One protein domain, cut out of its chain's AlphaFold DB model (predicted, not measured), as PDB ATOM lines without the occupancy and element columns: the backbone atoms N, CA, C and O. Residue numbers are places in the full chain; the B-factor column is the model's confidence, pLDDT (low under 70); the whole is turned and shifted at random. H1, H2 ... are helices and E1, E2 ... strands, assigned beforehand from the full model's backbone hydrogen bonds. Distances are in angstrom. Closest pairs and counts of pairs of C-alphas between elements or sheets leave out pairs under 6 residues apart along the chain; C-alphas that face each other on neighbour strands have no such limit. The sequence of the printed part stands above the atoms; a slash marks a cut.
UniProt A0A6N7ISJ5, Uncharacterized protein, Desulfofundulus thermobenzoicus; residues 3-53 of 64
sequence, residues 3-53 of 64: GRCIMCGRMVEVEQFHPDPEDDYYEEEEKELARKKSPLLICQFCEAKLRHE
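Overview. This is residues 3 to 53 of the 64 residues of an uncharacterized protein of Desulfofundulus thermobenzoicus (UniProt A0A6N7ISJ5). With little regular structure, this is a loose rod: a small antiparallel sheet, E2 - E1 - E3, near one end, helix H1 toward the other, and two long unnamed stretches between. The printed part has 51 residues, with three named strands and one named helix in the order E1, E2, H1, E3; the class is mixed, with 18 residues in named elements. The radius of gyration of the C-alphas is 13.9 A; the spans are 39 by 18 by 15 A.

Along the chain. E1, residues 3 to 5, begins at C-alpha 3 (127.157, 131.015, 182.855). E2 is residues 11 to 13, E3 residues 50 to 52, ending at C-alpha 52 (124.996, 134.972, 184.557). H1, residues 28 to 36, measures 12.5 A from first to last C-alpha.

Arrangement. Inner strand E1 forms a hairpin with E2, N 12 to O 3 being 2.8 A, and is antiparallel to E3, N 4 to O 51 being 3.1 A. E2, H1, E3 form a split strand-helix-strand unit, E1 between its strands, with a right-handed crossover. H1, not on the sheet, has every O i to N i+4 pair within hydrogen-bond range.

Size, cuts and confidence. The printed part has no cut. Links E2 to H1 and H1 to E3 are long. Residues 14 to 26, 28 to 39 and 52 to 53 have pLDDT under 70.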
ATOM      1  N   GLY A   3     128.618 130.942 182.890       76.56
ATOM      2  CA  GLY A   3     127.157 131.015 182.855       76.56
ATOM      3  C   GLY A   3     126.537 129.644 183.085       76.56
ATOM      4  O   GLY A   3     127.013 128.645 182.544       76.56
ATOM      5  N   ARG A   4     125.451 129.574 183.859       81.50
ATOM      6  CA  ARG A   4     124.730 128.316 184.099       81.50
ATOM      7  C   ARG A   4     123.458 128.251 183.263       81.50
ATOM      8  O   ARG A   4     122.680 129.207 183.199       81.50
ATOM      9  N   CYS A   5     123.217 127.101 182.636       84.75
ATOM     10  CA  CYS A   5     121.957 126.865 181.939       84.75
ATOM     11  C   CYS A   5     120.812 126.642 182.928       84.75
ATOM     12  O   CYS A   5     120.897 125.774 183.793       84.75
ATOM     13  N   ILE A   6     119.707 127.367 182.748       81.00
ATOM     14  CA  ILE A   6     118.514 127.229 183.595       81.00
ATOM     15  C   ILE A   6     117.795 125.887 183.422       81.00
ATOM     16  O   ILE A   6     117.129 125.437 184.345       81.00
ATOM     17  N   MET A   7     117.924 125.256 182.252       82.62
ATOM     18  CA  MET A   7     117.205 124.015 181.948       82.62
ATOM     19  C   MET A   7     117.972 122.782 182.406       82.62
ATOM     20  O   MET A   7     117.383 121.834 182.907       82.62
ATOM     21  N   CYS A   8     119.292 122.782 182.212       87.12
ATOM     22  CA  CYS A   8     120.115 121.587 182.381       87.12
ATOM     23  C   CYS A   8     121.285 121.773 183.356       87.12
ATOM     24  O   CYS A   8     122.080 120.855 183.530       87.12
ATOM     25  N   GLY A   9     121.418 122.949 183.980       80.75
ATOM     26  CA  GLY A   9     122.359 123.205 185.076       80.75
ATOM     27  C   GLY A   9     123.842 123.186 184.699       80.75
ATOM     28  O   GLY A   9     124.683 123.411 185.565       80.75
ATOM     29  N   ARG A  10     124.177 122.933 183.429       83.00
ATOM     30  CA  ARG A  10     125.562 122.886 182.952       83.00
ATOM     31  C   ARG A  10     126.211 124.259 183.069       83.00
ATOM     32  O   ARG A  10     125.598 125.261 182.686       83.00
ATOM     33  N   MET A  11     127.439 124.271 183.576       79.88
ATOM     34  CA  MET A  11     128.308 125.439 183.512       79.88
ATOM     35  C   MET A  11     128.897 125.527 182.111       79.88
ATOM     36  O   MET A  11     129.393 124.539 181.572       79.88
ATOM     37  N   VAL A  12     128.782 126.704 181.516       78.12
ATOM     38  CA  VAL A  12     129.374 127.041 180.231       78.12
ATOM     39  C   VAL A  12     130.351 128.168 180.503       78.12
ATOM     40  O   VAL A  12     129.960 129.242 180.966       78.12
ATOM     41  N   GLU A  13     131.628 127.903 180.256       73.75
ATOM     42  CA  GLU A  13     132.642 128.947 180.248       73.75
ATOM     43  C   GLU A  13     132.445 129.783 178.989       73.75
ATOM     44  O   GLU A  13     132.482 129.289 177.865       73.75
ATOM     45  N   VAL A  14     132.138 131.055 179.205       69.44
ATOM     46  CA  VAL A  14     131.904 132.030 178.154       69.44
ATOM     47  C   VAL A  14     133.130 132.922 178.109       69.44
ATOM     48  O   VAL A  14     133.375 133.737 179.014       69.44
ATOM     49  N   GLU A  15     133.897 132.761 177.041       65.56
ATOM     50  CA  GLU A  15     134.874 133.751 176.619       65.56
ATOM     51  C   GLU A  15     134.108 134.983 176.140       65.56
ATOM     52  O   GLU A  15     133.331 134.938 175.186       65.56
ATOM     53  N   GLN A  16     134.256 136.084 176.876       62.25
ATOM     54  CA  GLN A  16     133.729 137.360 176.423       62.25
ATOM     55  C   GLN A  16     134.645 137.854 175.313       62.25
ATOM     56  O   GLN A  16     135.786 138.224 175.579       62.25
ATOM     57  N   PHE A  17     134.136 137.857 174.086       58.56
ATOM     58  CA  PHE A  17     134.778 138.569 172.998       58.56
ATOM     59  C   PHE A  17     134.646 140.069 173.272       58.56
ATOM     60  O   PHE A  17     133.562 140.640 173.143       58.56
ATOM     61  N   HIS A  18     135.738 140.685 173.718       59.94
ATOM     62  CA  HIS A  18     135.866 142.134 173.793       59.94
ATOM     63  C   HIS A  18     136.559 142.582 172.507       59.94
ATOM     64  O   HIS A  18     137.755 142.320 172.383       59.94
ATOM     65  N   PRO A  19     135.843 143.185 171.537       60.50
ATOM     66  CA  PRO A  19     136.512 143.778 170.387       60.50
ATOM     67  C   PRO A  19     137.476 144.851 170.900       60.50
ATOM     68  O   PRO A  19     137.082 145.706 171.704       60.50
ATOM     69  N   ASP A  20     138.739 144.765 170.485       60.31
ATOM     70  CA  ASP A  20     139.771 145.705 170.907       60.31
ATOM     71  C   ASP A  20     139.356 147.128 170.472       60.31
ATOM     72  O   ASP A  20     139.006 147.336 169.306       60.31
ATOM     73  N   PRO A  21     139.319 148.122 171.385       58.84
ATOM     74  CA  PRO A  21     139.080 149.515 171.022       58.84
ATOM     75  C   PRO A  21     139.922 150.005 169.834       58.84
ATOM     76  O   PRO A  21     139.417 150.817 169.049       58.84
ATOM     77  N   GLU A  22     141.157 149.522 169.693       59.53
ATOM     78  CA  GLU A  22     142.103 149.910 168.638       59.53
ATOM     79  C   GLU A  22     141.943 149.113 167.331       59.53
ATOM     80  O   GLU A  22     142.615 149.431 166.356       59.53
ATOM     81  N   ASP A  23     141.021 148.144 167.261       61.88
ATOM     82  CA  ASP A  23     140.788 147.337 166.055       61.88
ATOM     83  C   ASP A  23     140.132 148.181 164.948       61.88
ATOM     84  O   ASP A  23     138.940 148.488 165.004       61.88
ATOM     85  N   ASP A  24     140.907 148.637 163.966       62.78
ATOM     86  CA  ASP A  24     140.463 149.514 162.871       62.78
ATOM     87  C   ASP A  24     139.515 148.834 161.867       62.78
ATOM     88  O   ASP A  24     138.975 149.495 160.979       62.78
ATOM     89  N   TYR A  25     139.258 147.537 162.046       64.88
ATOM     90  CA  TYR A  25     138.395 146.739 161.184       64.88
ATOM     91  C   TYR A  25     136.898 147.052 161.340       64.88
ATOM     92  O   TYR A  25     136.118 146.772 160.429       64.88
ATOM     93  N   TYR A  26     136.492 147.631 162.475       61.28
ATOM     94  CA  TYR A  26     135.096 147.963 162.783       61.28
ATOM     95  C   TYR A  26     134.878 149.482 162.811       61.28
ATOM     96  O   TYR A  26     135.595 150.207 163.508       61.28
ATOM     97  N   GLU A  27     133.858 149.973 162.101       70.75
ATOM     98  CA  GLU A  27     133.459 151.384 162.159       70.75
ATOM     99  C   GLU A  27     133.060 151.782 163.593       70.75
ATOM    100  O   GLU A  27     132.532 150.979 164.366       70.75
ATOM    101  N   GLU A  28     133.300 153.040 163.968       65.38
ATOM    102  CA  GLU A  28     133.085 153.550 165.333       65.38
ATOM    103  C   GLU A  28     131.637 153.339 165.827       65.38
ATOM    104  O   GLU A  28     131.405 153.041 167.002       65.38
ATOM    105  N   GLU A  29     130.660 153.390 164.914       64.38
ATOM    106  CA  GLU A  29     129.252 153.088 165.192       64.38
ATOM    107  C   GLU A  29     129.023 151.602 165.531       64.38
ATOM    108  O   GLU A  29     128.296 151.277 166.476       64.38
ATOM    109  N   GLU A  30     129.690 150.689 164.819       64.88
ATOM    110  CA  GLU A  30     129.606 149.244 165.047       64.88
ATOM    111  C   GLU A  30     130.296 148.845 166.361       64.88
ATOM    112  O   GLU A  30     129.750 148.046 167.133       64.88
ATOM    113  N   LYS A  31     131.423 149.490 166.692       63.00
ATOM    114  CA  LYS A  31     132.091 149.357 167.998       63.00
ATOM    115  C   LYS A  31     131.174 149.775 169.148       63.00
ATOM    116  O   LYS A  31     131.067 149.068 170.153       63.00
ATOM    117  N   GLU A  32     130.477 150.899 169.011       63.50
ATOM    118  CA  GLU A  32     129.525 151.387 170.015       63.50
ATOM    119  C   GLU A  32     128.302 150.467 170.171       63.50
ATOM    120  O   GLU A  32     127.830 150.233 171.288       63.50
ATOM    121  N   LEU A  33     127.791 149.907 169.071       63.28
ATOM    122  CA  LEU A  33     126.698 148.928 169.081       63.28
ATOM    123  C   LEU A  33     127.109 147.614 169.758       63.28
ATOM    124  O   LEU A  33     126.348 147.092 170.578       63.28
ATOM    125  N   ALA A  34     128.309 147.109 169.460       61.50
ATOM    126  CA  ALA A  34     128.863 145.903 170.069       61.50
ATOM    127  C   ALA A  34     129.076 146.073 171.582       61.50
ATOM    128  O   ALA A  34     128.743 145.178 172.357       61.50
ATOM    129  N   ARG A  35     129.526 147.254 172.028       62.94
ATOM    130  CA  ARG A  35     129.675 147.587 173.458       62.94
ATOM    131  C   ARG A  35     128.347 147.661 174.209       62.94
ATOM    132  O   ARG A  35     128.281 147.304 175.384       62.94
ATOM    133  N   LYS A  36     127.281 148.136 173.556       59.25
ATOM    134  CA  LYS A  36     125.960 148.332 174.186       59.25
ATOM    135  C   LYS A  36     125.147 147.044 174.293       59.25
ATOM    136  O   LYS A  36     124.281 146.936 175.164       59.25
ATOM    137  N   LYS A  37     125.387 146.063 173.420       58.62
ATOM    138  CA  LYS A  37     124.643 144.799 173.407       58.62
ATOM    139  C   LYS A  37     125.395 143.731 174.191       58.62
ATOM    140  O   LYS A  37     126.338 143.128 173.697       58.62
ATOM    141  N   SER A  38     124.916 143.435 175.399       61.06
ATOM    142  CA  SER A  38     125.343 142.213 176.084       61.06
ATOM    143  C   SER A  38     124.967 140.994 175.225       61.06
ATOM    144  O   SER A  38     123.805 140.877 174.810       61.06
ATOM    145  N   PRO A  39     125.915 140.090 174.918       65.69
ATOM    146  CA  PRO A  39     125.624 138.927 174.095       65.69
ATOM    147  C   PRO A  39     124.603 138.030 174.801       65.69
ATOM    148  O   PRO A  39     124.720 137.716 175.988       65.69
ATOM    149  N   LEU A  40     123.568 137.616 174.066       70.19
ATOM    150  CA  LEU A  40     122.619 136.618 174.546       70.19
ATOM    151  C   LEU A  40     123.292 135.248 174.482       70.19
ATOM    152  O   LEU A  40     123.484 134.686 173.409       70.19
ATOM    153  N   LEU A  41     123.643 134.713 175.643       77.12
ATOM    154  CA  LEU A  41     124.316 133.426 175.751       77.12
ATOM    155  C   LEU A  41     123.284 132.293 175.781       77.12
ATOM    156  O   LEU A  41     122.333 132.336 176.565       77.12
ATOM    157  N   ILE A  42     123.465 131.284 174.929       82.06
ATOM    158  CA  ILE A  42     122.533 130.160 174.747       82.06
ATOM    159  C   ILE A  42     123.275 128.843 174.991       82.06
ATOM    160  O   ILE A  42     124.416 128.662 174.572       82.06
ATOM    161  N   CYS A  43     122.634 127.907 175.688       85.25
ATOM    162  CA  CYS A  43     123.166 126.572 175.914       85.25
ATOM    163  C   CYS A  43     123.054 125.717 174.644       85.25
ATOM    164  O   CYS A  43     121.950 125.478 174.171       85.25
ATOM    165  N   GLN A  44     124.165 125.162 174.157       84.56
ATOM    166  CA  GLN A  44     124.194 124.354 172.922       84.56
ATOM    167  C   GLN A  44     123.432 123.020 173.005       84.56
ATOM    168  O   GLN A  44     123.116 122.427 171.984       84.56
ATOM    169  N   PHE A  45     123.148 122.523 174.210       85.56
ATOM    170  CA  PHE A  45     122.437 121.251 174.396       85.56
ATOM    171  C   PHE A  45     120.931 121.428 174.536       85.56
ATOM    172  O   PHE A  45     120.153 120.564 174.154       85.56
ATOM    173  N   CYS A  46     120.546 122.517 175.190       87.81
ATOM    174  CA  CYS A  46     119.206 122.714 175.726       87.81
ATOM    175  C   CYS A  46     118.504 123.872 174.995       87.81
ATOM    176  O   CYS A  46     117.359 124.169 175.311       87.81
ATOM    177  N   GLU A  47     119.238 124.581 174.123       86.69
ATOM    178  CA  GLU A  47     118.859 125.805 173.392       86.69
ATOM    179  C   GLU A  47     118.280 126.917 174.278       86.69
ATOM    180  O   GLU A  47     117.708 127.906 173.823       86.69
ATOM    181  N   ALA A  48     118.469 126.783 175.589       84.12
ATOM    182  CA  ALA A  48     117.949 127.689 176.585       84.12
ATOM    183  C   ALA A  48     118.964 128.775 176.923       84.12
ATOM    184  O   ALA A  48     120.178 128.552 176.923       84.12
ATOM    185  N   LYS A  49     118.449 129.951 177.281       79.50
ATOM    186  CA  LYS A  49     119.265 131.099 177.676       79.50
ATOM    187  C   LYS A  49     120.080 130.787 178.938       79.50
ATOM    188  O   LYS A  49     119.530 130.354 179.954       79.50
ATOM    189  N   LEU A  50     121.381 131.047 178.880       80.81
ATOM    190  CA  LEU A  50     122.269 131.013 180.036       80.81
ATOM    191  C   LEU A  50     122.013 132.252 180.897       80.81
ATOM    192  O   LEU A  50     121.843 133.362 180.385       80.81
ATOM    193  N   ARG A  51     121.975 132.067 182.216       73.81
ATOM    194  CA  ARG A  51     121.992 133.189 183.156       73.81
ATOM    195  C   ARG A  51     123.418 133.367 183.655       73.81
ATOM    196  O   ARG A  51     124.084 132.382 183.979       73.81
ATOM    197  N   HIS A  52     123.861 134.620 183.714       67.69
ATOM    198  CA  HIS A  52     124.996 134.972 184.557       67.69
ATOM    199  C   HIS A  52     124.653 134.567 185.989       67.69
ATOM    200  O   HIS A  52     123.499 134.719 186.409       67.69
ATOM    201  N   GLU A  53     125.619 133.994 186.703       58.47
ATOM    202  CA  GLU A  53     125.451 133.704 188.121       58.47
ATOM    203  C   GLU A  53     125.154 135.029 188.830       58.47
ATOM    204  O   GLU A  53     125.960 135.954 188.848       58.47
TER     205      GLU A  53